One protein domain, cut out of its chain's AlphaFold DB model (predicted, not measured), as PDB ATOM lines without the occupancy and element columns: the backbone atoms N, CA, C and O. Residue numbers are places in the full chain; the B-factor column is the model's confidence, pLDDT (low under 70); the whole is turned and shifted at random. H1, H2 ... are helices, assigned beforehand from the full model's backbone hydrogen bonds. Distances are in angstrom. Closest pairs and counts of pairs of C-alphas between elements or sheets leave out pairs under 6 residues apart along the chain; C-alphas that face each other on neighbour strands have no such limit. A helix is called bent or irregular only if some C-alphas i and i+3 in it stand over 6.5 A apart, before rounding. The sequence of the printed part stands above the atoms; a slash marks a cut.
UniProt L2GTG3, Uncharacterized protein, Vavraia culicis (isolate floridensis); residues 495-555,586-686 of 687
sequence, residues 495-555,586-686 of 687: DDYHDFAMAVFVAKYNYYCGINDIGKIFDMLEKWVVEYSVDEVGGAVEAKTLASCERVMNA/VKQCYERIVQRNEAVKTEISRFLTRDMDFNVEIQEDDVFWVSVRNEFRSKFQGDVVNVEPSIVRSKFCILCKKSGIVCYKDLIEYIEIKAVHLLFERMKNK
ATOM      1  N   ASP A 495     216.330 201.316 270.845       89.62
ATOM      2  CA  ASP A 495     216.298 202.663 271.427       89.62
ATOM      3  C   ASP A 495     216.056 203.776 270.380       89.62
ATOM      4  O   ASP A 495     215.901 203.524 269.181       89.62
ATOM      5  N   ASP A 496     216.038 205.026 270.846       90.00
ATOM      6  CA  ASP A 496     215.818 206.211 270.012       90.00
ATOM      7  C   ASP A 496     216.977 206.495 269.022       90.00
ATOM      8  O   ASP A 496     216.750 207.150 268.005       90.00
ATOM      9  N   TYR A 497     218.191 205.960 269.237       90.75
ATOM     10  CA  TYR A 497     219.288 206.027 268.254       90.75
ATOM     11  C   TYR A 497     219.087 205.017 267.116       90.75
ATOM     12  O   TYR A 497     219.400 205.318 265.963       90.75
ATOM     13  N   HIS A 498     218.515 203.845 267.405       91.81
ATOM     14  CA  HIS A 498     218.101 202.890 266.377       91.81
ATOM     15  C   HIS A 498     216.896 203.406 265.566       91.81
ATOM     16  O   HIS A 498     216.880 203.231 264.345       91.81
ATOM     17  N   ASP A 499     215.919 204.074 266.199       93.50
ATOM     18  CA  ASP A 499     214.819 204.761 265.492       93.50
ATOM     19  C   ASP A 499     215.357 205.883 264.577       93.50
ATOM     20  O   ASP A 499     215.037 205.907 263.386       93.50
ATOM     21  N   PHE A 500     216.248 206.746 265.082       94.00
ATOM     22  CA  PHE A 500     216.925 207.780 264.287       94.00
ATOM     23  C   PHE A 500     217.735 207.205 263.117       94.00
ATOM     24  O   PHE A 500     217.590 207.653 261.980       94.00
ATOM     25  N   ALA A 501     218.564 206.186 263.360       92.81
ATOM     26  CA  ALA A 501     219.376 205.589 262.307       92.81
ATOM     27  C   ALA A 501     218.504 204.942 261.220       92.81
ATOM     28  O   ALA A 501     218.788 205.085 260.032       92.81
ATOM     29  N   MET A 502     217.407 204.282 261.607       94.25
ATOM     30  CA  MET A 502     216.414 203.761 260.668       94.25
ATOM     31  C   MET A 502     215.760 204.879 259.844       94.25
ATOM     32  O   MET A 502     215.619 204.704 258.635       94.25
ATOM     33  N   ALA A 503     215.406 206.015 260.454       94.19
ATOM     34  CA  ALA A 503     214.861 207.172 259.743       94.19
ATOM     35  C   ALA A 503     215.837 207.702 258.676       94.19
ATOM     36  O   ALA A 503     215.466 207.788 257.504       94.19
ATOM     37  N   VAL A 504     217.103 207.940 259.047       92.31
ATOM     38  CA  VAL A 504     218.172 208.358 258.118       92.31
ATOM     39  C   VAL A 504     218.345 207.354 256.972       92.31
ATOM     40  O   VAL A 504     218.415 207.751 255.810       92.31
ATOM     41  N   PHE A 505     218.350 206.046 257.251       92.75
ATOM     42  CA  PHE A 505     218.473 205.037 256.194       92.75
ATOM     43  C   PHE A 505     217.243 204.940 255.285       92.75
ATOM     44  O   PHE A 505     217.409 204.613 254.113       92.75
ATOM     45  N   VAL A 506     216.026 205.213 255.767       93.12
ATOM     46  CA  VAL A 506     214.834 205.274 254.898       93.12
ATOM     47  C   VAL A 506     214.867 206.522 254.014       93.12
ATOM     48  O   VAL A 506     214.598 206.416 252.817       93.12
ATOM     49  N   ALA A 507     215.288 207.669 254.553       89.69
ATOM     50  CA  ALA A 507     215.510 208.889 253.777       89.69
ATOM     51  C   ALA A 507     216.642 208.740 252.732       89.69
ATOM     52  O   ALA A 507     216.544 209.317 251.656       89.69
ATOM     53  N   LYS A 508     217.660 207.903 252.996       88.19
ATOM     54  CA  LYS A 508     218.726 207.528 252.039       88.19
ATOM     55  C   LYS A 508     218.280 206.563 250.935       88.19
ATOM     56  O   LYS A 508     218.878 206.520 249.866       88.19
ATOM     57  N   TYR A 509     217.307 205.699 251.228       90.25
ATOM     58  CA  TYR A 509     217.003 204.520 250.415       90.25
ATOM     59  C   TYR A 509     215.519 204.417 250.076       90.25
ATOM     60  O   TYR A 509     214.827 203.491 250.511       90.25
ATOM     61  N   ASN A 510     215.039 205.340 249.249       88.69
ATOM     62  CA  ASN A 510     213.705 205.285 248.662       88.69
ATOM     63  C   ASN A 510     213.700 205.814 247.219       88.69
ATOM     64  O   ASN A 510     214.699 206.332 246.735       88.69
ATOM     65  N   TYR A 511     212.571 205.641 246.529       82.44
ATOM     66  CA  TYR A 511     212.426 205.945 245.100       82.44
ATOM     67  C   TYR A 511     212.589 207.435 244.749       82.44
ATOM     68  O   TYR A 511     213.012 207.757 243.641       82.44
ATOM     69  N   TYR A 512     212.272 208.330 245.685       76.56
ATOM     70  CA  TYR A 512     212.297 209.776 245.469       76.56
ATOM     71  C   TYR A 512     213.642 210.372 245.901       76.56
ATOM     72  O   TYR A 512     214.202 211.206 245.204       76.56
ATOM     73  N   CYS A 513     214.191 209.913 247.029       64.38
ATOM     74  CA  CYS A 513     215.348 210.524 247.674       64.38
ATOM     75  C   CYS A 513     216.655 209.774 247.373       64.38
ATOM     76  O   CYS A 513     217.116 208.964 248.179       64.38
ATOM     77  N   GLY A 514     217.300 210.106 246.251       57.38
ATOM     78  CA  GLY A 514     218.684 209.715 245.927       57.38
ATOM     79  C   GLY A 514     219.741 210.443 246.773       57.38
ATOM     80  O   GLY A 514     220.744 210.926 246.257       57.38
ATOM     81  N   ILE A 515     219.513 210.607 248.079       62.03
ATOM     82  CA  ILE A 515     220.339 211.480 248.922       62.03
ATOM     83  C   ILE A 515     221.578 210.717 249.407       62.03
ATOM     84  O   ILE A 515     221.681 210.315 250.568       62.03
ATOM     85  N   ASN A 516     222.533 210.518 248.494       60.53
ATOM     86  CA  ASN A 516     223.780 209.780 248.729       60.53
ATOM     87  C   ASN A 516     224.540 210.272 249.977       60.53
ATOM     88  O   ASN A 516     225.091 209.467 250.736       60.53
ATOM     89  N   ASP A 517     224.495 211.580 250.229       70.81
ATOM     90  CA  ASP A 517     225.225 212.252 251.302       70.81
ATOM     91  C   ASP A 517     224.564 212.188 252.686       70.81
ATOM     92  O   ASP A 517     225.248 212.417 253.681       70.81
ATOM     93  N   ILE A 518     223.291 211.789 252.811       70.19
ATOM     94  CA  ILE A 518     222.584 211.787 254.111       70.19
ATOM     95  C   ILE A 518     223.198 210.808 255.132       70.19
ATOM     96  O   ILE A 518     223.019 210.956 256.340       70.19
ATOM     97  N   GLY A 519     223.994 209.835 254.669       70.44
ATOM     98  CA  GLY A 519     224.800 208.974 255.542       70.44
ATOM     99  C   GLY A 519     225.865 209.739 256.346       70.44
ATOM    100  O   GLY A 519     226.167 209.347 257.473       70.44
ATOM    101  N   LYS A 520     226.370 210.867 255.822       83.56
ATOM    102  CA  LYS A 520     227.386 211.717 256.471       83.56
ATOM    103  C   LYS A 520     226.867 212.411 257.737       83.56
ATOM    104  O   LYS A 520     227.675 212.862 258.547       83.56
ATOM    105  N   ILE A 521     225.547 212.435 257.973       82.69
ATOM    106  CA  ILE A 521     224.947 212.921 259.230       82.69
ATOM    107  C   ILE A 521     225.527 212.181 260.445       82.69
ATOM    108  O   ILE A 521     225.748 212.797 261.487       82.69
ATOM    109  N   PHE A 522     225.813 210.878 260.336       85.06
ATOM    110  CA  PHE A 522     226.417 210.141 261.450       85.06
ATOM    111  C   PHE A 522     227.843 210.610 261.749       85.06
ATOM    112  O   PHE A 522     228.181 210.817 262.913       85.06
ATOM    113  N   ASP A 523     228.649 210.815 260.708       86.62
ATOM    114  CA  ASP A 523     230.047 211.237 260.825       86.62
ATOM    115  C   ASP A 523     230.134 212.684 261.343       86.62
ATOM    116  O   ASP A 523     230.964 212.998 262.195       86.62
ATOM    117  N   MET A 524     229.213 213.549 260.901       85.25
ATOM    118  CA  MET A 524     229.001 214.905 261.418       85.25
ATOM    119  C   MET A 524     228.649 214.894 262.915       85.25
ATOM    120  O   MET A 524     229.281 215.601 263.699       85.25
ATOM    121  N   LEU A 525     227.679 214.071 263.335       80.44
ATOM    122  CA  LEU A 525     227.294 213.946 264.745       80.44
ATOM    123  C   LEU A 525     228.430 213.384 265.610       80.44
ATOM    124  O   LEU A 525     228.605 213.817 266.748       80.44
ATOM    125  N   GLU A 526     229.212 212.434 265.097       81.88
ATOM    126  CA  GLU A 526     230.365 211.874 265.811       81.88
ATOM    127  C   GLU A 526     231.517 212.886 265.911       81.88
ATOM    128  O   GLU A 526     232.066 213.061 267.001       81.88
ATOM    129  N   LYS A 527     231.796 213.646 264.842       84.69
ATOM    130  CA  LYS A 527     232.736 214.778 264.843       84.69
ATOM    131  C   LYS A 527     232.346 215.848 265.868       84.69
ATOM    132  O   LYS A 527     233.171 216.221 266.699       84.69
ATOM    133  N   TRP A 528     231.098 216.315 265.869       79.00
ATOM    134  CA  TRP A 528     230.658 217.343 266.819       79.00
ATOM    135  C   TRP A 528     230.645 216.856 268.264       79.00
ATOM    136  O   TRP A 528     231.081 217.582 269.153       79.00
ATOM    137  N   VAL A 529     230.254 215.603 268.515       75.19
ATOM    138  CA  VAL A 529     230.375 214.998 269.850       75.19
ATOM    139  C   VAL A 529     231.838 214.932 270.317       75.19
ATOM    140  O   VAL A 529     232.072 214.913 271.526       75.19
ATOM    141  N   VAL A 530     232.834 214.927 269.420       75.81
ATOM    142  CA  VAL A 530     234.253 215.116 269.776       75.81
ATOM    143  C   VAL A 530     234.578 216.590 270.054       75.81
ATOM    144  O   VAL A 530     235.087 216.865 271.138       75.81
ATOM    145  N   GLU A 531     234.243 217.519 269.152       74.00
ATOM    146  CA  GLU A 531     234.514 218.966 269.305       74.00
ATOM    147  C   GLU A 531     233.974 219.536 270.629       74.00
ATOM    148  O   GLU A 531     234.721 220.137 271.398       74.00
ATOM    149  N   TYR A 532     232.711 219.249 270.965       65.00
ATOM    150  CA  TYR A 532     232.095 219.668 272.232       65.00
ATOM    151  C   TYR A 532     232.863 219.183 273.474       65.00
ATOM    152  O   TYR A 532     232.946 219.889 274.477       65.00
ATOM    153  N   SER A 533     233.473 217.992 273.412       60.22
ATOM    154  CA  SER A 533     234.291 217.460 274.512       60.22
ATOM    155  C   SER A 533     235.714 218.031 274.590       60.22
ATOM    156  O   SER A 533     236.465 217.642 275.480       60.22
ATOM    157  N   VAL A 534     236.080 218.944 273.687       54.16
ATOM    158  CA  VAL A 534     237.326 219.723 273.746       54.16
ATOM    159  C   VAL A 534     237.027 221.145 274.225       54.16
ATOM    160  O   VAL A 534     237.613 221.586 275.212       54.16
ATOM    161  N   ASP A 535     236.073 221.828 273.584       55.34
ATOM    162  CA  ASP A 535     235.832 223.263 273.796       55.34
ATOM    163  C   ASP A 535     235.194 223.594 275.162       55.34
ATOM    164  O   ASP A 535     235.500 224.631 275.751       55.34
ATOM    165  N   GLU A 536     234.312 222.735 275.691       53.44
ATOM    166  CA  GLU A 536     233.530 223.044 276.907       53.44
ATOM    167  C   GLU A 536     234.091 222.395 278.188       53.44
ATOM    168  O   GLU A 536     233.902 222.918 279.289       53.44
ATOM    169  N   VAL A 537     234.855 221.300 278.066       46.25
ATOM    170  CA  VAL A 537     235.488 220.610 279.213       46.25
ATOM    171  C   VAL A 537     236.600 221.460 279.844       46.25
ATOM    172  O   VAL A 537     236.796 221.417 281.059       46.25
ATOM    173  N   GLY A 538     237.297 222.283 279.052       45.03
ATOM    174  CA  GLY A 538     238.390 223.142 279.529       45.03
ATOM    175  C   GLY A 538     237.976 224.267 280.493       45.03
ATOM    176  O   GLY A 538     238.846 224.958 281.017       45.03
ATOM    177  N   GLY A 539     236.670 224.465 280.728       50.81
ATOM    178  CA  GLY A 539     236.108 225.648 281.393       50.81
ATOM    179  C   GLY A 539     235.242 225.398 282.635       50.81
ATOM    180  O   GLY A 539     234.448 226.268 282.975       50.81
ATOM    181  N   ALA A 540     235.366 224.245 283.305       46.69
ATOM    182  CA  ALA A 540     234.761 223.971 284.624       46.69
ATOM    183  C   ALA A 540     233.245 224.271 284.756       46.69
ATOM    184  O   ALA A 540     232.762 224.682 285.815       46.69
ATOM    185  N   VAL A 541     232.469 224.041 283.692       50.41
ATOM    186  CA  VAL A 541     231.003 224.146 283.727       50.41
ATOM    187  C   VAL A 541     230.441 222.940 284.484       50.41
ATOM    188  O   VAL A 541     230.246 221.870 283.915       50.41
ATOM    189  N   GLU A 542     230.202 223.094 285.790       56.41
ATOM    190  CA  GLU A 542     229.612 222.033 286.615       56.41
ATOM    191  C   GLU A 542     228.303 221.490 286.008       56.41
ATOM    192  O   GLU A 542     227.477 222.247 285.493       56.41
ATOM    193  N   ALA A 543     228.026 220.194 286.195       56.66
ATOM    194  CA  ALA A 543     226.771 219.565 285.761       56.66
ATOM    195  C   ALA A 543     225.499 220.252 286.324       56.66
ATOM    196  O   ALA A 543     224.424 220.157 285.726       56.66
ATOM    197  N   LYS A 544     225.618 221.007 287.432       55.38
ATOM    198  CA  LYS A 544     224.557 221.883 287.968       55.38
ATOM    199  C   LYS A 544     224.111 222.941 286.953       55.38
ATOM    200  O   LYS A 544     222.922 223.247 286.882       55.38
ATOM    201  N   THR A 545     225.034 223.483 286.161       59.22
ATOM    202  CA  THR A 545     224.756 224.474 285.114       59.22
ATOM    203  C   THR A 545     223.981 223.835 283.969       59.22
ATOM    204  O   THR A 545     222.971 224.392 283.545       59.22
ATOM    205  N   LEU A 546     224.360 222.624 283.541       58.69
ATOM    206  CA  LEU A 546     223.638 221.872 282.506       58.69
ATOM    207  C   LEU A 546     222.193 221.562 282.947       58.69
ATOM    208  O   LEU A 546     221.245 221.867 282.229       58.69
ATOM    209  N   ALA A 547     222.013 221.077 284.182       60.12
ATOM    210  CA  ALA A 547     220.701 220.837 284.795       60.12
ATOM    211  C   ALA A 547     219.909 222.127 285.113       60.12
ATOM    212  O   ALA A 547     218.725 222.079 285.449       60.12
ATOM    213  N   SER A 548     220.541 223.300 285.028       58.59
ATOM    214  CA  SER A 548     219.869 224.601 285.133       58.59
ATOM    215  C   SER A 548     219.468 225.122 283.755       58.59
ATOM    216  O   SER A 548     218.335 225.564 283.599       58.59
ATOM    217  N   CYS A 549     220.308 224.933 282.732       56.09
ATOM    218  CA  CYS A 549     219.936 225.141 281.331       56.09
ATOM    219  C   CYS A 549     218.751 224.242 280.940       56.09
ATOM    220  O   CYS A 549     217.785 224.725 280.368       56.09
ATOM    221  N   GLU A 550     218.752 222.962 281.328       58.88
ATOM    222  CA  GLU A 550     217.638 222.028 281.094       58.88
ATOM    223  C   GLU A 550     216.331 222.499 281.766       58.88
ATOM    224  O   GLU A 550     215.251 222.337 281.199       58.88
ATOM    225  N   ARG A 551     216.405 223.162 282.929       64.19
ATOM    226  CA  ARG A 551     215.235 223.791 283.570       64.19
ATOM    227  C   ARG A 551     214.781 225.062 282.846       64.19
ATOM    228  O   ARG A 551     213.579 225.221 282.660       64.19
ATOM    229  N   VAL A 552     215.703 225.910 282.383       57.22
ATOM    230  CA  VAL A 552     215.386 227.107 281.577       57.22
ATOM    231  C   VAL A 552     214.771 226.725 280.227       57.22
ATOM    232  O   VAL A 552     213.741 227.277 279.865       57.22
ATOM    233  N   MET A 553     215.307 225.722 279.524       55.97
ATOM    234  CA  MET A 553     214.745 225.230 278.256       55.97
ATOM    235  C   MET A 553     213.311 224.717 278.415       55.97
ATOM    236  O   MET A 553     212.452 225.015 277.587       55.97
ATOM    237  N   ASN A 554     213.033 223.968 279.488       60.09
ATOM    238  CA  ASN A 554     211.674 223.523 279.786       60.09
ATOM    239  C   ASN A 554     210.766 224.698 280.194       60.09
ATOM    240  O   ASN A 554     209.620 224.747 279.757       60.09
ATOM    241  N   ALA A 555     211.269 225.667 280.966       57.12
ATOM    242  CA  ALA A 555     210.515 226.857 281.353       57.12
ATOM    243  C   ALA A 555     210.161 227.745 280.146       57.12
ATOM    244  O   ALA A 555     208.998 228.098 279.993       57.12
ATOM    245  N   VAL A 586     224.653 231.381 282.220       66.94
ATOM    246  CA  VAL A 586     223.619 230.411 281.813       66.94
ATOM    247  C   VAL A 586     222.984 230.835 280.487       66.94
ATOM    248  O   VAL A 586     222.853 230.008 279.587       66.94
ATOM    249  N   LYS A 587     222.672 232.124 280.318       73.44
ATOM    250  CA  LYS A 587     222.121 232.683 279.081       73.44
ATOM    251  C   LYS A 587     223.100 232.569 277.909       73.44
ATOM    252  O   LYS A 587     222.733 232.016 276.881       73.44
ATOM    253  N   GLN A 588     224.363 232.966 278.079       75.94
ATOM    254  CA  GLN A 588     225.412 232.798 277.058       75.94
ATOM    255  C   GLN A 588     225.717 231.326 276.731       75.94
ATOM    256  O   GLN A 588     226.256 231.029 275.663       75.94
ATOM    257  N   CYS A 589     225.437 230.398 277.650       68.56
ATOM    258  CA  CYS A 589     225.489 228.962 277.382       68.56
ATOM    259  C   CYS A 589     224.291 228.539 276.515       68.56
ATOM    260  O   CYS A 589     224.478 227.967 275.444       68.56
ATOM    261  N   TYR A 590     223.071 228.910 276.915       70.00
ATOM    262  CA  TYR A 590     221.850 228.614 276.167       70.00
ATOM    263  C   TYR A 590     221.853 229.215 274.751       70.00
ATOM    264  O   TYR A 590     221.521 228.519 273.797       70.00
ATOM    265  N   GLU A 591     222.308 230.456 274.575       78.25
ATOM    266  CA  GLU A 591     222.427 231.106 273.262       78.25
ATOM    267  C   GLU A 591     223.400 230.360 272.334       78.25
ATOM    268  O   GLU A 591     223.062 230.111 271.177       78.25
ATOM    269  N   ARG A 592     224.561 229.917 272.840       77.50
ATOM    270  CA  ARG A 592     225.499 229.067 272.078       77.50
ATOM    271  C   ARG A 592     224.897 227.707 271.732       77.50
ATOM    272  O   ARG A 592     225.069 227.231 270.611       77.50
ATOM    273  N   ILE A 593     224.161 227.105 272.664       72.50
ATOM    274  CA  ILE A 593     223.441 225.848 272.449       72.50
ATOM    275  C   ILE A 593     222.382 226.009 271.343       72.50
ATOM    276  O   ILE A 593     222.331 225.189 270.430       72.50
ATOM    277  N   VAL A 594     221.581 227.079 271.362       77.69
ATOM    278  CA  VAL A 594     220.578 227.368 270.321       77.69
ATOM    279  C   VAL A 594     221.244 227.642 268.972       77.69
ATOM    280  O   VAL A 594     220.857 227.035 267.977       77.69
ATOM    281  N   GLN A 595     222.282 228.479 268.923       82.44
ATOM    282  CA  GLN A 595     223.031 228.751 267.689       82.44
ATOM    283  C   GLN A 595     223.604 227.468 267.073       82.44
ATOM    284  O   GLN A 595     223.497 227.264 265.863       82.44
ATOM    285  N   ARG A 596     224.175 226.575 267.893       77.88
ATOM    286  CA  ARG A 596     224.736 225.311 267.400       77.88
ATOM    287  C   ARG A 596     223.637 224.306 267.040       77.88
ATOM    288  O   ARG A 596     223.821 223.611 266.053       77.88
ATOM    289  N   ASN A 597     222.470 224.304 267.694       81.06
ATOM    290  CA  ASN A 597     221.291 223.538 267.252       81.06
ATOM    291  C   ASN A 597     220.786 223.974 265.868       81.06
ATOM    292  O   ASN A 597     220.502 223.123 265.029       81.06
ATOM    293  N   GLU A 598     220.691 225.279 265.598       85.81
ATOM    294  CA  GLU A 598     220.307 225.758 264.264       85.81
ATOM    295  C   GLU A 598     221.401 225.465 263.223       85.81
ATOM    296  O   GLU A 598     221.082 225.175 262.070       85.81
ATOM    297  N   ALA A 599     222.679 225.422 263.625       84.50
ATOM    298  CA  ALA A 599     223.749 224.888 262.784       84.50
ATOM    299  C   ALA A 599     223.602 223.372 262.529       84.50
ATOM    300  O   ALA A 599     223.821 222.946 261.397       84.50
ATOM    301  N   VAL A 600     223.165 222.568 263.517       81.56
ATOM    302  CA  VAL A 600     222.855 221.134 263.326       81.56
ATOM    303  C   VAL A 600     221.790 220.954 262.254       81.56
ATOM    304  O   VAL A 600     222.016 220.198 261.311       81.56
ATOM    305  N   LYS A 601     220.659 221.664 262.365       86.12
ATOM    306  CA  LYS A 601     219.602 221.614 261.345       86.12
ATOM    307  C   LYS A 601     220.145 222.056 259.994       86.12
ATOM    308  O   LYS A 601     220.104 221.279 259.056       86.12
ATOM    309  N   THR A 602     220.762 223.237 259.925       86.25
ATOM    310  CA  THR A 602     221.309 223.805 258.679       86.25
ATOM    311  C   THR A 602     222.260 222.845 257.959       86.25
ATOM    312  O   THR A 602     222.207 222.755 256.735       86.25
ATOM    313  N   GLU A 603     223.130 222.127 258.675       83.62
ATOM    314  CA  GLU A 603     224.044 221.156 258.060       83.62
ATOM    315  C   GLU A 603     223.318 219.875 257.615       83.62
ATOM    316  O   GLU A 603     223.604 219.354 256.540       83.62
ATOM    317  N   ILE A 604     222.311 219.414 258.367       80.00
ATOM    318  CA  ILE A 604     221.429 218.320 257.934       80.00
ATOM    319  C   ILE A 604     220.672 218.711 256.662       80.00
ATOM    320  O   ILE A 604     220.724 217.971 255.680       80.00
ATOM    321  N   SER A 605     220.065 219.900 256.624       81.88
ATOM    322  CA  SER A 605     219.350 220.406 255.450       81.88
ATOM    323  C   SER A 605     220.276 220.684 254.251       81.88
ATOM    324  O   SER A 605     219.790 220.772 253.126       81.88
ATOM    325  N   ARG A 606     221.604 220.800 254.442       83.12
ATOM    326  CA  ARG A 606     222.596 220.847 253.344       83.12
ATOM    327  C   ARG A 606     222.887 219.484 252.727       83.12
ATOM    328  O   ARG A 606     223.235 219.447 251.552       83.12
ATOM    329  N   PHE A 607     222.764 218.390 253.480       78.75
ATOM    330  CA  PHE A 607     222.881 217.051 252.898       78.75
ATOM    331  C   PHE A 607     221.666 216.691 252.036       78.75
ATOM    332  O   PHE A 607     221.767 215.779 251.223       78.75
ATOM    333  N   LEU A 608     220.536 217.390 252.187       71.69
ATOM    334  CA  LEU A 608     219.332 217.200 251.378       71.69
ATOM    335  C   LEU A 608     219.467 217.884 250.008       71.69
ATOM    336  O   LEU A 608     219.850 219.049 249.902       71.69
ATOM    337  N   THR A 609     219.079 217.174 248.951       65.12
ATOM    338  CA  THR A 609     218.936 217.730 247.597       65.12
ATOM    339  C   THR A 609     217.817 218.775 247.577       65.12
ATOM    340  O   THR A 609     216.679 218.459 247.928       65.12
ATOM    341  N   ARG A 610     218.128 220.014 247.177       58.25
ATOM    342  CA  ARG A 610     217.225 221.174 247.321       58.25
ATOM    343  C   ARG A 610     216.006 221.148 246.402       58.25
ATOM    344  O   ARG A 610     214.991 221.747 246.737       58.25
ATOM    345  N   ASP A 611     216.109 220.458 245.275       64.50
ATOM    346  CA  ASP A 611     215.185 220.590 244.145       64.50
ATOM    347  C   ASP A 611     214.068 219.527 244.148       64.50
ATOM    348  O   ASP A 611     213.543 219.157 243.101       64.50
ATOM    349  N   MET A 612     213.709 218.999 245.327       68.31
ATOM    350  CA  MET A 612     212.737 217.910 245.477       68.31
ATOM    351  C   MET A 612     211.552 218.271 246.372       68.31
ATOM    352  O   MET A 612     211.706 218.872 247.437       68.31
ATOM    353  N   ASP A 613     210.361 217.816 245.978       78.56
ATOM    354  CA  ASP A 613     209.165 217.914 246.810       78.56
ATOM    355  C   ASP A 613     209.156 216.832 247.901       78.56
ATOM    356  O   ASP A 613     208.810 215.671 247.675       78.56
ATOM    357  N   PHE A 614     209.510 217.228 249.123       84.75
ATOM    358  CA  PHE A 614     209.463 216.350 250.292       84.75
ATOM    359  C   PHE A 614     208.046 216.144 250.863       84.75
ATOM    360  O   PHE A 614     207.878 215.328 251.768       84.75
ATOM    361  N   ASN A 615     207.008 216.817 250.350       89.56
ATOM    362  CA  ASN A 615     205.625 216.630 250.818       89.56
ATOM    363  C   ASN A 615     204.977 215.324 250.287       89.56
ATOM    364  O   ASN A 615     203.830 215.025 250.618       89.56
ATOM    365  N   VAL A 616     205.709 214.515 249.509       87.56
ATOM    366  CA  VAL A 616     205.291 213.181 249.036       87.56
ATOM    367  C   VAL A 616     205.116 212.195 250.205       87.56
ATOM    368  O   VAL A 616     206.005 212.041 251.044       87.56
ATOM    369  N   GLU A 617     203.977 211.495 250.237       92.88
ATOM    370  CA  GLU A 617     203.641 210.460 251.228       92.88
ATOM    371  C   GLU A 617     204.616 209.264 251.174       92.88
ATOM    372  O   GLU A 617     204.960 208.764 250.098       92.88
ATOM    373  N   ILE A 618     205.040 208.752 252.335       92.38
ATOM    374  CA  ILE A 618     205.992 207.633 252.417       92.38
ATOM    375  C   ILE A 618     205.281 206.293 252.192       92.38
ATOM    376  O   ILE A 618     204.950 205.555 253.123       92.38
ATOM    377  N   GLN A 619     205.096 205.941 250.922       92.12
ATOM    378  CA  GLN A 619     204.578 204.635 250.529       92.12
ATOM    379  C   GLN A 619     205.586 203.515 250.843       92.12
ATOM    380  O   GLN A 619     206.729 203.521 250.381       92.12
ATOM    381  N   GLU A 620     205.159 202.505 251.612       90.75
ATOM    382  CA  GLU A 620     206.059 201.461 252.130       90.75
ATOM    383  C   GLU A 620     206.782 200.658 251.030       90.75
ATOM    384  O   GLU A 620     207.855 200.113 251.281       90.75
ATOM    385  N   ASP A 621     206.222 200.552 249.824       89.50
ATOM    386  CA  ASP A 621     206.840 199.816 248.710       89.50
ATOM    387  C   ASP A 621     207.812 200.676 247.872       89.50
ATOM    388  O   ASP A 621     208.500 200.141 246.998       89.50
ATOM    389  N   ASP A 622     207.942 201.979 248.156       88.94
ATOM    390  CA  ASP A 622     208.975 202.847 247.568       88.94
ATOM    391  C   ASP A 622     210.308 202.825 248.318       88.94
ATOM    392  O   ASP A 622     211.339 203.151 247.734       88.94
ATOM    393  N   VAL A 623     210.316 202.346 249.561       91.88
ATOM    394  CA  VAL A 623     211.517 202.219 250.396       91.88
ATOM    395  C   VAL A 623     212.294 200.939 250.063       91.88
ATOM    396  O   VAL A 623     211.745 199.836 249.982       91.88
ATOM    397  N   PHE A 624     213.614 201.044 249.898       92.62
ATOM    398  CA  PHE A 624     214.469 199.936 249.464       92.62
ATOM    399  C   PHE A 624     214.918 199.098 250.676       92.62
ATOM    400  O   PHE A 624     216.103 199.016 251.000       92.62
ATOM    401  N   TRP A 625     213.971 198.444 251.358       92.94
ATOM    402  CA  TRP A 625     214.158 197.762 252.657       92.94
ATOM    403  C   TRP A 625     215.369 196.829 252.783       92.94
ATOM    404  O   TRP A 625     215.880 196.617 253.883       92.94
ATOM    405  N   VAL A 626     215.833 196.239 251.681       89.88
ATOM    406  CA  VAL A 626     217.040 195.400 251.670       89.88
ATOM    407  C   VAL A 626     218.306 196.234 251.881       89.88
ATOM    408  O   VAL A 626     219.168 195.796 252.640       89.88
ATOM    409  N   SER A 627     218.395 197.422 251.277       90.12
ATOM    410  CA  SER A 627     219.489 198.387 251.446       90.12
ATOM    411  C   SER A 627     219.454 199.008 252.842       90.12
ATOM    412  O   SER A 627     220.443 198.898 253.563       90.12
ATOM    413  N   VAL A 628     218.279 199.486 253.284       92.00
ATOM    414  CA  VAL A 628     218.034 199.971 254.661       92.00
ATOM    415  C   VAL A 628     218.523 198.946 255.691       92.00
ATOM    416  O   VAL A 628     219.342 199.254 256.551       92.00
ATOM    417  N   ARG A 629     218.090 197.681 255.568       91.44
ATOM    418  CA  ARG A 629     218.534 196.585 256.443       91.44
ATOM    419  C   ARG A 629     220.038 196.319 256.335       91.44
ATOM    420  O   ARG A 629     220.651 195.980 257.342       91.44
ATOM    421  N   ASN A 630     220.630 196.385 255.141       88.94
ATOM    422  CA  ASN A 630     222.060 196.124 254.966       88.94
ATOM    423  C   ASN A 630     222.908 197.168 255.702       88.94
ATOM    424  O   ASN A 630     223.812 196.771 256.432       88.94
ATOM    425  N   GLU A 631     222.603 198.460 255.559       88.81
ATOM    426  CA  GLU A 631     223.372 199.524 256.218       88.81
ATOM    427  C   GLU A 631     223.086 199.584 257.724       88.81
ATOM    428  O   GLU A 631     224.030 199.625 258.509       88.81
ATOM    429  N   PHE A 632     221.826 199.412 258.146       90.44
ATOM    430  CA  PHE A 632     221.463 199.240 259.560       90.44
ATOM    431  C   PHE A 632     222.235 198.079 260.197       90.44
ATOM    432  O   PHE A 632     222.911 198.250 261.210       90.44
ATOM    433  N   ARG A 633     222.234 196.898 259.563       88.12
ATOM    434  CA  ARG A 633     223.054 195.766 260.013       88.12
ATOM    435  C   ARG A 633     224.539 196.126 260.043       88.12
ATOM    436  O   ARG A 633     225.216 195.685 260.961       88.12
ATOM    437  N   SER A 634     225.042 196.863 259.052       87.69
ATOM    438  CA  SER A 634     226.459 197.229 258.956       87.69
ATOM    439  C   SER A 634     226.895 198.186 260.071       87.69
ATOM    440  O   SER A 634     228.001 198.035 260.591       87.69
ATOM    441  N   LYS A 635     226.017 199.108 260.487       86.88
ATOM    442  CA  LYS A 635     226.254 200.042 261.597       86.88
ATOM    443  C   LYS A 635     226.121 199.372 262.972       86.88
ATOM    444  O   LYS A 635     226.858 199.723 263.885       86.88
ATOM    445  N   PHE A 636     225.256 198.360 263.103       85.94
ATOM    446  CA  PHE A 636     224.982 197.645 264.362       85.94
ATOM    447  C   PHE A 636     225.486 196.178 264.377       85.94
ATOM    448  O   PHE A 636     224.849 195.291 264.951       85.94
ATOM    449  N   GLN A 637     226.636 195.883 263.748       74.19
ATOM    450  CA  GLN A 637     227.146 194.499 263.599       74.19
ATOM    451  C   GLN A 637     227.461 193.773 264.920       74.19
ATOM    452  O   GLN A 637     227.503 192.541 264.930       74.19
ATOM    453  N   GLY A 638     227.690 194.503 266.018       71.88
ATOM    454  CA  GLY A 638     227.943 193.921 267.340       71.88
ATOM    455  C   GLY A 638     226.686 193.387 268.032       71.88
ATOM    456  O   GLY A 638     226.746 192.352 268.698       71.88
ATOM    457  N   ASP A 639     225.553 194.063 267.839       65.12
ATOM    458  CA  ASP A 639     224.356 193.886 268.667       65.12
ATOM    459  C   ASP A 639     223.255 193.065 267.982       65.12
ATOM    460  O   ASP A 639     222.469 192.401 268.662       65.12
ATOM    461  N   VAL A 640     223.206 193.050 266.638       62.38
ATOM    462  CA  VAL A 640     222.053 192.499 265.900       62.38
ATOM    463  C   VAL A 640     222.413 191.414 264.884       62.38
ATOM    464  O   VAL A 640     222.877 191.655 263.766       62.38
ATOM    465  N   VAL A 641     222.100 190.165 265.238       61.34
ATOM    466  CA  VAL A 641     222.315 189.001 264.369       61.34
ATOM    467  C   VAL A 641     221.084 188.737 263.494       61.34
ATOM    468  O   VAL A 641     220.091 188.184 263.952       61.34
ATOM    469  N   ASN A 642     221.202 189.041 262.196       68.31
ATOM    470  CA  ASN A 642     220.247 188.678 261.131       68.31
ATOM    471  C   ASN A 642     218.813 189.241 261.276       68.31
ATOM    472  O   ASN A 642     217.840 188.494 261.182       68.31
ATOM    473  N   VAL A 643     218.665 190.566 261.393       76.81
ATOM    474  CA  VAL A 643     217.367 191.236 261.164       76.81
ATOM    475  C   VAL A 643     216.859 190.930 259.746       76.81
ATOM    476  O   VAL A 643     217.614 191.057 258.784       76.81
ATOM    477  N   GLU A 644     215.591 190.546 259.587       80.81
ATOM    478  CA  GLU A 644     214.920 190.435 258.280       80.81
ATOM    479  C   GLU A 644     214.364 191.797 257.821       80.81
ATOM    480  O   GLU A 644     213.947 192.587 258.670       80.81
ATOM    481  N   PRO A 645     214.271 192.092 256.504       85.81
ATOM    482  CA  PRO A 645     213.787 193.392 256.017       85.81
ATOM    483  C   PRO A 645     212.385 193.755 256.530       85.81
ATOM    484  O   PRO A 645     212.101 194.921 256.783       85.81
ATOM    485  N   SER A 646     211.523 192.754 256.741       83.25
ATOM    486  CA  SER A 646     210.175 192.939 257.285       83.25
ATOM    487  C   SER A 646     210.164 193.457 258.726       83.25
ATOM    488  O   SER A 646     209.232 194.158 259.095       83.25
ATOM    489  N   ILE A 647     211.183 193.141 259.533       84.38
ATOM    490  CA  ILE A 647     211.303 193.642 260.913       84.38
ATOM    491  C   ILE A 647     211.606 195.140 260.881       84.38
ATOM    492  O   ILE A 647     210.958 195.902 261.591       84.38
ATOM    493  N   VAL A 648     212.548 195.554 260.021       89.94
ATOM    494  CA  VAL A 648     212.904 196.967 259.811       89.94
ATOM    495  C   VAL A 648     211.696 197.747 259.292       89.94
ATOM    496  O   VAL A 648     211.342 198.761 259.881       89.94
ATOM    497  N   ARG A 649     210.996 197.217 258.274       91.75
ATOM    498  CA  ARG A 649     209.736 197.782 257.764       91.75
ATOM    499  C   ARG A 649     208.722 197.984 258.887       91.75
ATOM    500  O   ARG A 649     208.352 199.116 259.159       91.75
ATOM    501  N   SER A 650     208.345 196.929 259.613       88.19
ATOM    502  CA  SER A 650     207.365 197.043 260.705       88.19
ATOM    503  C   SER A 650     207.789 198.009 261.816       88.19
ATOM    504  O   SER A 650     206.926 198.677 262.381       88.19
ATOM    505  N   LYS A 651     209.087 198.119 262.130       89.12
ATOM    506  CA  LYS A 651     209.594 199.113 263.088       89.12
ATOM    507  C   LYS A 651     209.472 200.540 262.553       89.12
ATOM    508  O   LYS A 651     209.028 201.400 263.307       89.12
ATOM    509  N   PHE A 652     209.745 200.781 261.272       93.94
ATOM    510  CA  PHE A 652     209.511 202.083 260.646       93.94
ATOM    511  C   PHE A 652     208.020 202.456 260.639       93.94
ATOM    512  O   PHE A 652     207.666 203.567 261.024       93.94
ATOM    513  N   CYS A 653     207.125 201.511 260.331       92.50
ATOM    514  CA  CYS A 653     205.673 201.719 260.411       92.50
ATOM    515  C   CYS A 653     205.196 202.074 261.837       92.50
ATOM    516  O   CYS A 653     204.224 202.811 262.002       92.50
ATOM    517  N   ILE A 654     205.853 201.534 262.874       90.94
ATOM    518  CA  ILE A 654     205.592 201.880 264.283       90.94
ATOM    519  C   ILE A 654     206.139 203.274 264.603       90.94
ATOM    520  O   ILE A 654     205.430 204.060 265.227       90.94
ATOM    521  N   LEU A 655     207.358 203.593 264.156       93.75
ATOM    522  CA  LEU A 655     207.966 204.912 264.328       93.75
ATOM    523  C   LEU A 655     207.090 206.011 263.712       93.75
ATOM    524  O   LEU A 655     206.747 206.969 264.399       93.75
ATOM    525  N   CYS A 656     206.634 205.831 262.471       95.38
ATOM    526  CA  CYS A 656     205.774 206.807 261.803       95.38
ATOM    527  C   CYS A 656     204.488 207.075 262.595       95.38
ATOM    528  O   CYS A 656     204.144 208.225 262.851       95.38
ATOM    529  N   LYS A 657     203.836 206.020 263.100       94.19
ATOM    530  CA  LYS A 657     202.626 206.135 263.935       94.19
ATOM    531  C   LYS A 657     202.884 206.733 265.324       94.19
ATOM    532  O   LYS A 657     201.997 207.382 265.863       94.19
ATOM    533  N   LYS A 658     204.073 206.519 265.905       94.50
ATOM    534  CA  LYS A 658     204.520 207.107 267.186       94.50
ATOM    535  C   LYS A 658     204.838 208.602 267.048       94.50
ATOM    536  O   LYS A 658     204.661 209.339 268.012       94.50
ATOM    537  N   SER A 659     205.327 209.027 265.883       95.12
ATOM    538  CA  SER A 659     205.911 210.359 265.664       95.12
ATOM    539  C   SER A 659     205.150 211.253 264.680       95.12
ATOM    540  O   SER A 659     205.567 212.384 264.480       95.12
ATOM    541  N   GLY A 660     204.045 210.784 264.094       96.12
ATOM    542  CA  GLY A 660     203.219 211.570 263.168       96.12
ATOM    543  C   GLY A 660     203.785 211.708 261.750       96.12
ATOM    544  O   GLY A 660     203.312 212.552 261.004       96.12
ATOM    545  N   ILE A 661     204.777 210.892 261.375       97.06
ATOM    546  CA  ILE A 661     205.423 210.953 260.055       97.06
ATOM    547  C   ILE A 661     204.474 210.381 258.994       97.06
ATOM    548  O   ILE A 661     204.097 209.209 259.081       97.06
ATOM    549  N   VAL A 662     204.126 211.184 257.986       96.25
ATOM    550  CA  VAL A 662     203.286 210.793 256.839       96.25
ATOM    551  C   VAL A 662     204.037 210.989 255.517       96.25
ATOM    552  O   VAL A 662     203.988 210.117 254.650       96.25
ATOM    553  N   CYS A 663     204.772 212.091 255.371       94.75
ATOM    554  CA  CYS A 663     205.564 212.442 254.191       94.75
ATOM    555  C   CYS A 663     207.073 212.542 254.488       94.75
ATOM    556  O   CYS A 663     207.506 212.537 255.645       94.75
ATOM    557  N   TYR A 664     207.901 212.621 253.440       91.06
ATOM    558  CA  TYR A 664     209.363 212.708 253.592       91.06
ATOM    559  C   TYR A 664     209.825 213.968 254.339       91.06
ATOM    560  O   TYR A 664     210.845 213.926 255.022       91.06
ATOM    561  N   LYS A 665     209.058 215.059 254.284       91.62
ATOM    562  CA  LYS A 665     209.297 216.284 255.053       91.62
ATOM    563  C   LYS A 665     209.173 216.037 256.558       91.62
ATOM    564  O   LYS A 665     210.069 216.428 257.298       91.62
ATOM    565  N   ASP A 666     208.137 215.323 257.000       94.75
ATOM    566  CA  ASP A 666     207.969 214.962 258.417       94.75
ATOM    567  C   ASP A 666     209.109 214.038 258.889       94.75
ATOM    568  O   ASP A 666     209.564 214.116 260.030       94.75
ATOM    569  N   LEU A 667     209.600 213.165 257.998       93.38
ATOM    570  CA  LEU A 667     210.753 212.302 258.268       93.38
ATOM    571  C   LEU A 667     212.051 213.112 258.414       93.38
ATOM    572  O   LEU A 667     212.862 212.804 259.283       93.38
ATOM    573  N   ILE A 668     212.238 214.143 257.589       90.31
ATOM    574  CA  ILE A 668     213.369 215.077 257.657       90.31
ATOM    575  C   ILE A 668     213.317 215.899 258.948       90.31
ATOM    576  O   ILE A 668     214.304 215.927 259.679       90.31
ATOM    577  N   GLU A 669     212.164 216.479 259.289       91.69
ATOM    578  CA  GLU A 669     211.974 217.222 260.541       91.69
ATOM    579  C   GLU A 669     212.228 216.322 261.767       91.69
ATOM    580  O   GLU A 669     212.933 216.708 262.703       91.69
ATOM    581  N   TYR A 670     211.759 215.069 261.727       94.44
ATOM    582  CA  TYR A 670     212.080 214.066 262.744       94.44
ATOM    583  C   TYR A 670     213.591 213.786 262.846       94.44
ATOM    584  O   TYR A 670     214.122 213.711 263.958       94.44
ATOM    585  N   ILE A 671     214.296 213.639 261.715       92.06
ATOM    586  CA  ILE A 671     215.754 213.433 261.670       92.06
ATOM    587  C   ILE A 671     216.484 214.639 262.273       92.06
ATOM    588  O   ILE A 671     217.350 214.444 263.122       92.06
ATOM    589  N   GLU A 672     216.117 215.867 261.903       89.06
ATOM    590  CA  GLU A 672     216.718 217.099 262.430       89.06
ATOM    591  C   GLU A 672     216.526 217.226 263.951       89.06
ATOM    592  O   GLU A 672     217.497 217.400 264.695       89.06
ATOM    593  N   ILE A 673     215.293 217.045 264.442       90.25
ATOM    594  CA  ILE A 673     214.969 217.093 265.877       90.25
ATOM    595  C   ILE A 673     215.710 215.989 266.652       90.25
ATOM    596  O   ILE A 673     216.235 216.233 267.745       90.25
ATOM    597  N   LYS A 674     215.783 214.765 266.111       92.12
ATOM    598  CA  LYS A 674     216.461 213.651 266.790       92.12
ATOM    599  C   LYS A 674     217.978 213.724 266.737       92.12
ATOM    600  O   LYS A 674     218.600 213.359 267.731       92.12
ATOM    601  N   ALA A 675     218.575 214.236 265.665       88.75
ATOM    602  CA  ALA A 675     220.014 214.480 265.598       88.75
ATOM    603  C   ALA A 675     220.470 215.420 266.729       88.75
ATOM    604  O   ALA A 675     221.417 215.105 267.451       88.75
ATOM    605  N   VAL A 676     219.728 216.513 266.941       86.25
ATOM    606  CA  VAL A 676     219.936 217.457 268.049       86.25
ATOM    607  C   VAL A 676     219.772 216.767 269.415       86.25
ATOM    608  O   VAL A 676     220.656 216.869 270.265       86.25
ATOM    609  N   HIS A 677     218.695 216.000 269.627       86.75
ATOM    610  CA  HIS A 677     218.473 215.262 270.885       86.75
ATOM    611  C   HIS A 677     219.614 214.285 271.215       86.75
ATOM    612  O   HIS A 677     220.121 214.254 272.337       86.75
ATOM    613  N   LEU A 678     220.045 213.501 270.227       85.12
ATOM    614  CA  LEU A 678     221.093 212.491 270.378       85.12
ATOM    615  C   LEU A 678     222.473 213.112 270.613       85.12
ATOM    616  O   LEU A 678     223.300 212.518 271.308       85.12
ATOM    617  N   LEU A 679     222.722 214.308 270.075       81.00
ATOM    618  CA  LEU A 679     223.909 215.096 270.388       81.00
ATOM    619  C   LEU A 679     223.909 215.514 271.871       81.00
ATOM    620  O   LEU A 679     224.901 215.265 272.558       81.00
ATOM    621  N   PHE A 680     222.789 216.020 272.409       78.75
ATOM    622  CA  PHE A 680     222.665 216.303 273.849       78.75
ATOM    623  C   PHE A 680     222.848 215.067 274.728       78.75
ATOM    624  O   PHE A 680     223.595 215.127 275.703       78.75
ATOM    625  N   GLU A 681     222.221 213.938 274.394       80.94
ATOM    626  CA  GLU A 681     222.389 212.700 275.162       80.94
ATOM    627  C   GLU A 681     223.838 212.200 275.125       80.94
ATOM    628  O   GLU A 681     224.370 211.784 276.153       80.94
ATOM    629  N   ARG A 682     224.523 212.278 273.977       78.06
ATOM    630  CA  ARG A 682     225.941 211.893 273.876       78.06
ATOM    631  C   ARG A 682     226.865 212.825 274.661       78.06
ATOM    632  O   ARG A 682     227.824 212.333 275.248       78.06
ATOM    633  N   MET A 683     226.570 214.124 274.732       69.38
ATOM    634  CA  MET A 683     227.287 215.047 275.622       69.38
ATOM    635  C   MET A 683     227.014 214.718 277.096       69.38
ATOM    636  O   MET A 683     227.952 214.491 277.854       69.38
ATOM    637  N   LYS A 684     225.744 214.569 277.493       70.81
ATOM    638  CA  LYS A 684     225.305 214.256 278.871       70.81
ATOM    639  C   LYS A 684     225.795 212.896 279.405       70.81
ATOM    640  O   LYS A 684     225.690 212.653 280.598       70.81
ATOM    641  N   ASN A 685     226.322 212.022 278.539       72.94
ATOM    642  CA  ASN A 685     226.984 210.759 278.900       72.94
ATOM    643  C   ASN A 685     228.532 210.814 278.830       72.94
ATOM    644  O   ASN A 685     229.184 209.804 279.106       72.94
ATOM    645  N   LYS A 686     229.126 211.946 278.422       66.69
ATOM    646  CA  LYS A 686     230.579 212.212 278.468       66.69
ATOM    647  C   LYS A 686     231.009 213.015 279.704       66.69
ATOM    648  O   LYS A 686     232.156 212.867 280.121       66.69
TER     649      LYS A 686
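AT A GLANCE: This is residues 495 to 555 and 586 to 686 of the 687 residues of an uncharacterized protein of Vavraia culicis (isolate floridensis) (UniProt L2GTG3). Four helices, H1, H2, H4 and H7, make a loose-ended up-and-down bundle, in which the long H2 and H4 meet near residues 517 to 521 and 604 to 607 and H7 packs on both. H5 and H6 pack on H1 toward one end of the longest axis, and H3 sits at the other end, touching H4. The printed part has 162 residues with seven named helices, H1 to H7 in chain order, no named strand, and the class is all helix. It is compact, with a radius of gyration of the C-alphas of 17.2 A and spans of 50 by 37 by 27 A.

HOW THE PARTS SIT: H1, residues 496 to 508, is the hub, touching four helices. It forms a helical hairpin with H2, residues 516 to 535, at a steep tilt of 39 degrees; the closest C-alphas, of Lys 508 and Ile 518, are 6.1 A apart. H2 has a kink of 27 degrees near residue 523 and is only just irregular, with C-alphas 516 and 519 6.9 A apart. H3, residues 543 to 555, touches H4, residues 586 to 607, about perpendicular at 73 degrees, with residues 545 to 549 alone; the C-alphas of Cys 549 and Val 586 are closest, at 6.4 A. H4 touches H2 with residues 604 to 607 alone, at a shallow tilt of 21 degrees, opposite ways; the C-alphas of Ile 518 and Phe 607 are closest, at 5.4 A. H5, residues 625 to 635, touches H1, closest at the C-alphas of Phe 505 and Val 628, 5.3 A. H6, residues 645 to 659, touches H5, about perpendicular at 88 degrees; the C-alphas of Trp 625 and Pro 645 are closest, at 5.5 A. H7, residues 664 to 684, touches H1, H2 and H4; its closest C-alphas to H4 are those of Glu 672 and Lys 601, 5.5 A. Every O i to N i+4 pair is within hydrogen-bond range in H1, H4, H5, H6 and H7, against 11 of 16 in H2 and 8 of 9 in H3.

IN THESE COORDINATES: H1 begins at C-alpha 496 (215.818, 206.211, 270.012). H2 is 30.9 A long, H4 31.9 A and H7 29.9 A. H4 begins at C-alpha 586 (223.619, 230.411, 281.813), and H7 ends at C-alpha 684 (225.305, 214.256, 278.871).

THE WHOLE: The C-alphas of Ala 540 and Asp 621 are the farthest apart, 51.5 A. Residues 556 to 585 are not printed, and C-alphas 555 and 586 are 13.6 A apart across the cut. The link from H4 to H5 is long, with 17 residues. Mean pLDDT of the printed part is 79.4; residues 532 to 555 are among those under 70.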